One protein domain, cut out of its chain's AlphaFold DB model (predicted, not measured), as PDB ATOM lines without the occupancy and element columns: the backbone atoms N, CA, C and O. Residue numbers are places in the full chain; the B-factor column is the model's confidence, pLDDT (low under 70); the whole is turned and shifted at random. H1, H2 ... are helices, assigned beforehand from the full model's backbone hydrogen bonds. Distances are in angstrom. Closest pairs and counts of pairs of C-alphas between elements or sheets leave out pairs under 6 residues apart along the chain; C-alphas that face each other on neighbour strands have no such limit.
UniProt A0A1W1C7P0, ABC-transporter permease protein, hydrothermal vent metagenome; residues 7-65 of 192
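This is residues 7 to 65 of the 192 residues of the protein "ABC-transporter permease protein" of hydrothermal vent metagenome (UniProt A0A1W1C7P0). Two helices, H3 and H2, make an open corner with their first ends near each other, and a long strung-out link leads away from H2 to a small separate helix, H1, at the far end of the model. The short link after H2 folds back along it to where H3 begins; the last part of H3, residues 58 to 65, sticks out freely, and so do residues 11 to 18. The printed part has 59 residues with three named helices, in the order H1, H2, H3, and no named strand; its class is all helix. The whole is loose, with a radius of gyration of the C-alphas of 14.9 A and spans of 40 by 31 by 21 A.

The longest helix, H3, takes residues 51 to 65 and measures 20.7 A from first to last C-alpha. It begins at C-alpha 51 at (52.965, 7.083, -15.192) and ends at C-alpha 65 at (56.000, -11.788, -23.103). H2 takes residues 33 to 44, 16.2 A from first to last C-alpha, and begins at C-alpha 33 at (48.866, 11.391, -9.437). H1 takes residues 7 to 12, six residues, and begins at C-alpha 7 at (38.286, 10.610, -36.793).

H3 touches no helix. H3 and H2 are near each other: 5 pairs of their C-alphas lie within 10 A, and the closest pair, at 8.3 A, only just fails to come within 8 A. A short link of 6 residues, 45 to 50, joins H2 to H3. H1 and H3 are apart, with no C-alpha of the one within 8 A of the other. H1 and H2 are apart by the same measure, and a long link of 20 residues, 13 to 32, lies between them. In H1, H2 and H3 every pair of O i and N i+4 is within hydrogen-bond range.

The two C-alphas farthest apart are those of Gly 15 and Asn 30, 41.4 A, and both belong to the long link. The C-alphas of this link lie 4 to 23 A from the mean of all C-alphas. The C-alphas of Ser 7 and Asn 65, the first and last printed residues, are 31.7 A apart. Without the residues that stand free, the remaining 43 residues span 35 by 23 by 21 A, with a radius of gyration of 12.2 A. The printed part has no cut. Its mean pLDDT is 79.5, and 8 residues are under 70, namely residue 10 and residues 14 to 20.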
ATOM      1  N   SER A   7      39.023  10.680 -35.529       75.50
ATOM      2  CA  SER A   7      38.286  10.610 -36.793       75.50
ATOM      3  C   SER A   7      39.175  10.189 -37.968       75.50
ATOM      4  O   SER A   7      38.752   9.383 -38.792       75.50
ATOM      5  N   ASN A   8      40.419  10.679 -38.024       75.12
ATOM      6  CA  ASN A   8      41.376  10.308 -39.068       75.12
ATOM      7  C   ASN A   8      41.909   8.886 -38.876       75.12
ATOM      8  O   ASN A   8      42.064   8.162 -39.857       75.12
ATOM      9  N   PHE A   9      42.126   8.460 -37.629       71.56
ATOM     10  CA  PHE A   9      42.561   7.094 -37.324       71.56
ATOM     11  C   PHE A   9      41.546   6.046 -37.809       71.56
ATOM     12  O   PHE A   9      41.909   5.105 -38.512       71.56
ATOM     13  N   LYS A  10      40.252   6.274 -37.541       68.94
ATOM     14  CA  LYS A  10      39.159   5.387 -37.979       68.94
ATOM     15  C   LYS A  10      39.022   5.270 -39.500       68.94
ATOM     16  O   LYS A  10      38.532   4.256 -39.981       68.94
ATOM     17  N   ARG A  11      39.427   6.297 -40.255       74.75
ATOM     18  CA  ARG A  11      39.381   6.284 -41.727       74.75
ATOM     19  C   ARG A  11      40.536   5.487 -42.339       74.75
ATOM     20  O   ARG A  11      40.368   4.910 -43.403       74.75
ATOM     21  N   LEU A  12      41.698   5.492 -41.685       74.50
ATOM     22  CA  LEU A  12      42.913   4.846 -42.185       74.50
ATOM     23  C   LEU A  12      42.974   3.347 -41.856       74.50
ATOM     24  O   LEU A  12      43.590   2.603 -42.610       74.50
ATOM     25  N   ILE A  13      42.325   2.903 -40.771       70.25
ATOM     26  CA  ILE A  13      42.288   1.489 -40.353       70.25
ATOM     27  C   ILE A  13      40.829   1.053 -40.108       70.25
ATOM     28  O   ILE A  13      40.384   0.948 -38.962       70.25
ATOM     29  N   PRO A  14      40.033   0.834 -41.169       57.84
ATOM     30  CA  PRO A  14      38.662   0.364 -41.027       57.84
ATOM     31  C   PRO A  14      38.656  -1.133 -40.669       57.84
ATOM     32  O   PRO A  14      38.826  -1.980 -41.539       57.84
ATOM     33  N   GLY A  15      38.462  -1.480 -39.389       63.06
ATOM     34  CA  GLY A  15      38.274  -2.888 -38.989       63.06
ATOM     35  C   GLY A  15      38.536  -3.236 -37.522       63.06
ATOM     36  O   GLY A  15      38.003  -4.227 -37.025       63.06
ATOM     37  N   GLU A  16      39.291  -2.423 -36.784       58.09
ATOM     38  CA  GLU A  16      39.630  -2.727 -35.388       58.09
ATOM     39  C   GLU A  16      38.551  -2.249 -34.413       58.09
ATOM     40  O   GLU A  16      38.360  -1.067 -34.184       58.09
ATOM     41  N   ARG A  17      37.834  -3.151 -33.740       57.06
ATOM     42  CA  ARG A  17      36.772  -2.742 -32.792       57.06
ATOM     43  C   ARG A  17      37.291  -2.062 -31.508       57.06
ATOM     44  O   ARG A  17      36.484  -1.534 -30.745       57.06
ATOM     45  N   ARG A  18      38.606  -2.049 -31.255       56.50
ATOM     46  CA  ARG A  18      39.245  -1.457 -30.061       56.50
ATOM     47  C   ARG A  18      40.369  -0.494 -30.451       56.50
ATOM     48  O   ARG A  18      41.525  -0.878 -30.518       56.50
ATOM     49  N   TYR A  19      40.019   0.773 -30.650       62.12
ATOM     50  CA  TYR A  19      40.953   1.826 -31.081       62.12
ATOM     51  C   TYR A  19      41.687   2.555 -29.935       62.12
ATOM     52  O   TYR A  19      42.447   3.482 -30.194       62.12
ATOM     53  N   ILE A  20      41.413   2.224 -28.668       65.25
ATOM     54  CA  ILE A  20      41.947   2.954 -27.506       65.25
ATOM     55  C   ILE A  20      42.682   1.971 -26.599       65.25
ATOM     56  O   ILE A  20      42.049   1.183 -25.901       65.25
ATOM     57  N   THR A  21      44.012   2.045 -26.597       70.06
ATOM     58  CA  THR A  21      44.870   1.230 -25.722       70.06
ATOM     59  C   THR A  21      44.951   1.817 -24.313       70.06
ATOM     60  O   THR A  21      44.943   1.080 -23.333       70.06
ATOM     61  N   PHE A  22      44.996   3.148 -24.190       76.62
ATOM     62  CA  PHE A  22      44.993   3.859 -22.909       76.62
ATOM     63  C   PHE A  22      44.515   5.307 -23.080       76.62
ATOM     64  O   PHE A  22      44.579   5.879 -24.168       76.62
ATOM     65  N   ILE A  23      44.048   5.910 -21.985       81.94
ATOM     66  CA  ILE A  23      43.659   7.323 -21.914       81.94
ATOM     67  C   ILE A  23      44.609   8.008 -20.936       81.94
ATOM     68  O   ILE A  23      44.721   7.596 -19.782       81.94
ATOM     69  N   MET A  24      45.293   9.058 -21.388       82.88
ATOM     70  CA  MET A  24      46.164   9.860 -20.530       82.88
ATOM     71  C   MET A  24      45.370  10.986 -19.876       82.88
ATOM     72  O   MET A  24      44.690  11.754 -20.554       82.88
ATOM     73  N   VAL A  25      45.492  11.106 -18.556       83.31
ATOM     74  CA  VAL A  25      44.821  12.140 -17.764       83.31
ATOM     75  C   VAL A  25      45.872  12.895 -16.958       83.31
ATOM     76  O   VAL A  25      46.766  12.286 -16.373       83.31
ATOM     77  N   ARG A  26      45.779  14.228 -16.927       82.88
ATOM     78  CA  ARG A  26      46.680  15.088 -16.150       82.88
ATOM     79  C   ARG A  26      45.953  15.618 -14.908       82.88
ATOM     80  O   ARG A  26      44.848  16.136 -15.063       82.88
ATOM     81  N   PRO A  27      46.547  15.533 -13.703       82.44
ATOM     82  CA  PRO A  27      45.956  16.126 -12.509       82.44
ATOM     83  C   PRO A  27      45.915  17.655 -12.600       82.44
ATOM     84  O   PRO A  27      46.829  18.293 -13.124       82.44
ATOM     85  N   THR A  28      44.855  18.249 -12.054       83.50
ATOM     86  CA  THR A  28      44.774  19.688 -11.775       83.50
ATOM     87  C   THR A  28      45.776  20.073 -10.678       83.50
ATOM     88  O   THR A  28      46.159  19.234  -9.859       83.50
ATOM     89  N   LYS A  29      46.217  21.343 -10.652       70.12
ATOM     90  CA  LYS A  29      47.146  21.851  -9.622       70.12
ATOM     91  C   LYS A  29      46.600  21.498  -8.220       70.12
ATOM     92  O   LYS A  29      45.431  21.763  -7.959       70.12
ATOM     93  N   ASN A  30      47.444  20.908  -7.365       78.25
ATOM     94  CA  ASN A  30      47.181  20.422  -5.991       78.25
ATOM     95  C   ASN A  30      46.648  18.983  -5.802       78.25
ATOM     96  O   ASN A  30      46.330  18.623  -4.672       78.25
ATOM     97  N   ILE A  31      46.593  18.128  -6.831       82.62
ATOM     98  CA  ILE A  31      46.252  16.697  -6.655       82.62
ATOM     99  C   ILE A  31      47.448  15.815  -7.021       82.62
ATOM    100  O   ILE A  31      48.041  15.973  -8.089       82.62
ATOM    101  N   THR A  32      47.789  14.852  -6.158       85.06
ATOM    102  CA  THR A  32      48.853  13.885  -6.464       85.06
ATOM    103  C   THR A  32      48.378  12.846  -7.496       85.06
ATOM    104  O   THR A  32      47.226  12.405  -7.439       85.06
ATOM    105  N   PRO A  33      49.240  12.391  -8.428       82.25
ATOM    106  CA  PRO A  33      48.866  11.391  -9.437       82.25
ATOM    107  C   PRO A  33      48.309  10.088  -8.848       82.25
ATOM    108  O   PRO A  33      47.365   9.523  -9.394       82.25
ATOM    109  N   LYS A  34      48.842   9.641  -7.702       83.94
ATOM    110  CA  LYS A  34      48.366   8.444  -6.988       83.94
ATOM    111  C   LYS A  34      46.939   8.607  -6.471       83.94
ATOM    112  O   LYS A  34      46.123   7.694  -6.585       83.94
ATOM    113  N   GLU A  35      46.625   9.773  -5.920       84.62
ATOM    114  CA  GLU A  35      45.287  10.049  -5.406       84.62
ATOM    115  C   GLU A  35      44.268  10.200  -6.538       84.62
ATOM    116  O   GLU A  35      43.157   9.677  -6.444       84.62
ATOM    117  N   LEU A  36      44.664  10.833  -7.648       85.00
ATOM    118  CA  LEU A  36      43.844  10.886  -8.856       85.00
ATOM    119  C   LEU A  36      43.564   9.480  -9.407       85.00
ATOM    120  O   LEU A  36      42.408   9.163  -9.687       85.00
ATOM    121  N   ALA A  37      44.589   8.630  -9.513       85.69
ATOM    122  CA  ALA A  37      44.444   7.253  -9.982       85.69
ATOM    123  C   ALA A  37      43.460   6.461  -9.106       85.69
ATOM    124  O   ALA A  37      42.522   5.853  -9.622       85.69
ATOM    125  N   LYS A  38      43.583   6.562  -7.776       87.00
ATOM    126  CA  LYS A  38      42.664   5.905  -6.836       87.00
ATOM    127  C   LYS A  38      41.218   6.388  -7.000       87.00
ATOM    128  O   LYS A  38      40.305   5.566  -7.044       87.00
ATOM    129  N   ARG A  39      41.002   7.702  -7.137       86.00
ATOM    130  CA  ARG A  39      39.662   8.287  -7.344       86.00
ATOM    131  C   ARG A  39      39.029   7.836  -8.661       86.00
ATOM    132  O   ARG A  39      37.828   7.581  -8.695       86.00
ATOM    133  N   ILE A  40      39.818   7.738  -9.731       86.25
ATOM    134  CA  ILE A  40      39.339   7.248 -11.030       86.25
ATOM    135  C   ILE A  40      38.966   5.769 -10.913       86.25
ATOM    136  O   ILE A  40      37.838   5.420 -11.247       86.25
ATOM    137  N   ALA A  41      39.850   4.934 -10.363       87.38
ATOM    138  CA  ALA A  41      39.600   3.502 -10.203       87.38
ATOM    139  C   ALA A  41      38.333   3.214  -9.378       87.38
ATOM    140  O   ALA A  41      37.557   2.327  -9.724       87.38
ATOM    141  N   GLN A  42      38.082   4.004  -8.328       87.06
ATOM    142  CA  GLN A  42      36.883   3.879  -7.495       87.06
ATOM    143  C   GLN A  42      35.592   4.298  -8.207       87.06
ATOM    144  O   GLN A  42      34.548   3.710  -7.948       87.06
ATOM    145  N   LYS A  43      35.638   5.316  -9.075       88.44
ATOM    146  CA  LYS A  43      34.442   5.834  -9.759       88.44
ATOM    147  C   LYS A  43      34.101   5.103 -11.050       88.44
ATOM    148  O   LYS A  43      32.936   5.069 -11.423       88.44
ATOM    149  N   THR A  44      35.100   4.602 -11.769       84.00
ATOM    150  CA  THR A  44      34.908   4.064 -13.123       84.00
ATOM    151  C   THR A  44      35.086   2.552 -13.204       84.00
ATOM    152  O   THR A  44      34.797   1.978 -14.247       84.00
ATOM    153  N   HIS A  45      35.573   1.910 -12.133       82.44
ATOM    154  CA  HIS A  45      35.967   0.497 -12.099       82.44
ATOM    155  C   HIS A  45      37.055   0.103 -13.123       82.44
ATOM    156  O   HIS A  45      37.361  -1.079 -13.271       82.44
ATOM    157  N   PHE A  46      37.680   1.068 -13.810       83.06
ATOM    158  CA  PHE A  46      38.796   0.821 -14.725       83.06
ATOM    159  C   PHE A  46      40.149   0.935 -14.012       83.06
ATOM    160  O   PHE A  46      40.316   1.718 -13.075       83.06
ATOM    161  N   LYS A  47      41.145   0.177 -14.494       83.44
ATOM    162  CA  LYS A  47      42.526   0.244 -13.996       83.44
ATOM    163  C   LYS A  47      43.115   1.624 -14.302       83.44
ATOM    164  O   LYS A  47      43.413   1.937 -15.451       83.44
ATOM    165  N   ALA A  48      43.290   2.435 -13.266       85.25
ATOM    166  CA  ALA A  48      44.004   3.701 -13.329       85.25
ATOM    167  C   ALA A  48      45.320   3.553 -12.566       85.25
ATOM    168  O   ALA A  48      45.320   3.221 -11.382       85.25
ATOM    169  N   ILE A  49      46.427   3.780 -13.262       86.06
ATOM    170  CA  ILE A  49      47.788   3.648 -12.739       86.06
ATOM    171  C   ILE A  49      48.571   4.918 -13.026       86.06
ATOM    172  O   ILE A  49      48.248   5.676 -13.943       86.06
ATOM    173  N   THR A  50      49.576   5.170 -12.198       87.75
ATOM    174  CA  THR A  50      50.473   6.311 -12.389       87.75
ATOM    175  C   THR A  50      51.390   6.107 -13.593       87.75
ATOM    176  O   THR A  50      51.538   4.993 -14.097       87.75
ATOM    177  N   ASP A  51      52.030   7.177 -14.069       83.56
ATOM    178  CA  ASP A  51      52.965   7.083 -15.192       83.56
ATOM    179  C   ASP A  51      54.186   6.208 -14.854       83.56
ATOM    180  O   ASP A  51      54.674   5.472 -15.711       83.56
ATOM    181  N   GLU A  52      54.654   6.247 -13.604       84.75
ATOM    182  CA  GLU A  52      55.748   5.396 -13.129       84.75
ATOM    183  C   GLU A  52      55.362   3.914 -13.110       84.75
ATOM    184  O   GLU A  52      56.130   3.067 -13.568       84.75
ATOM    185  N   GLU A  53      54.172   3.594 -12.597       85.31
ATOM    186  CA  GLU A  53      53.653   2.223 -12.568       85.31
ATOM    187  C   GLU A  53      53.403   1.702 -13.984       85.31
ATOM    188  O   GLU A  53      53.803   0.584 -14.295       85.31
ATOM    189  N   PHE A  54      52.844   2.531 -14.869       86.75
ATOM    190  CA  PHE A  54      52.627   2.173 -16.270       86.75
ATOM    191  C   PHE A  54      53.935   1.841 -16.992       86.75
ATOM    192  O   PHE A  54      54.012   0.828 -17.688       86.75
ATOM    193  N   LYS A  55      54.991   2.643 -16.793       85.50
ATOM    194  CA  LYS A  55      56.322   2.352 -17.349       85.50
ATOM    195  C   LYS A  55      56.862   1.021 -16.827       85.50
ATOM    196  O   LYS A  55      57.330   0.213 -17.622       85.50
ATOM    197  N   LYS A  56      56.783   0.781 -15.514       87.06
ATOM    198  CA  LYS A  56      57.281  -0.457 -14.891       87.06
ATOM    199  C   LYS A  56      56.535  -1.694 -15.384       87.06
ATOM    200  O   LYS A  56      57.181  -2.664 -15.762       87.06
ATOM    201  N   GLU A  57      55.205  -1.653 -15.413       86.69
ATOM    202  CA  GLU A  57      54.393  -2.769 -15.905       86.69
ATOM    203  C   GLU A  57      54.633  -3.033 -17.390       86.69
ATOM    204  O   GLU A  57      54.763  -4.187 -17.779       86.69
ATOM    205  N   THR A  58      54.753  -1.981 -18.207       84.88
ATOM    206  CA  THR A  58      55.050  -2.127 -19.638       84.88
ATOM    207  C   THR A  58      56.404  -2.800 -19.843       84.88
ATOM    208  O   THR A  58      56.496  -3.754 -20.607       84.88
ATOM    209  N   VAL A  59      57.446  -2.357 -19.129       83.44
ATOM    210  CA  VAL A  59      58.781  -2.976 -19.201       83.44
ATOM    211  C   VAL A  59      58.737  -4.436 -18.756       83.44
ATOM    212  O   VAL A  59      59.293  -5.289 -19.440       83.44
ATOM    213  N   LEU A  60      58.063  -4.738 -17.643       83.69
ATOM    214  CA  LEU A  60      57.960  -6.104 -17.129       83.69
ATOM    215  C   LEU A  60      57.192  -7.017 -18.093       83.69
ATOM    216  O   LEU A  60      57.621  -8.137 -18.351       83.69
ATOM    217  N   TRP A  61      56.084  -6.525 -18.651       84.94
ATOM    218  CA  TRP A  61      55.282  -7.255 -19.626       84.94
ATOM    219  C   TRP A  61      56.086  -7.538 -20.895       84.94
ATOM    220  O   TRP A  61      56.156  -8.686 -21.316       84.94
ATOM    221  N   TYR A  62      56.785  -6.540 -21.449       82.19
ATOM    222  CA  TYR A  62      57.695  -6.760 -22.578       82.19
ATOM    223  C   TYR A  62      58.801  -7.765 -22.235       82.19
ATOM    224  O   TYR A  62      59.096  -8.640 -23.037       82.19
ATOM    225  N   MET A  63      59.390  -7.700 -21.042       79.38
ATOM    226  CA  MET A  63      60.474  -8.609 -20.661       79.38
ATOM    227  C   MET A  63      60.027 -10.075 -20.546       79.38
ATOM    228  O   MET A  63      60.833 -10.968 -20.780       79.38
ATOM    229  N   ILE A  64      58.765 -10.330 -20.180       82.75
ATOM    230  CA  ILE A  64      58.231 -11.686 -19.969       82.75
ATOM    231  C   ILE A  64      57.533 -12.230 -21.222       82.75
ATOM    232  O   ILE A  64      57.595 -13.427 -21.486       82.75
ATOM    233  N   ASN A  65      56.845 -11.374 -21.982       82.81
ATOM    234  CA  ASN A  65      56.000 -11.788 -23.103       82.81
ATOM    235  C   ASN A  65      56.629 -11.570 -24.483       82.81
ATOM    236  O   ASN A  65      56.088 -12.088 -25.457       82.81
TER     237      ASN A  65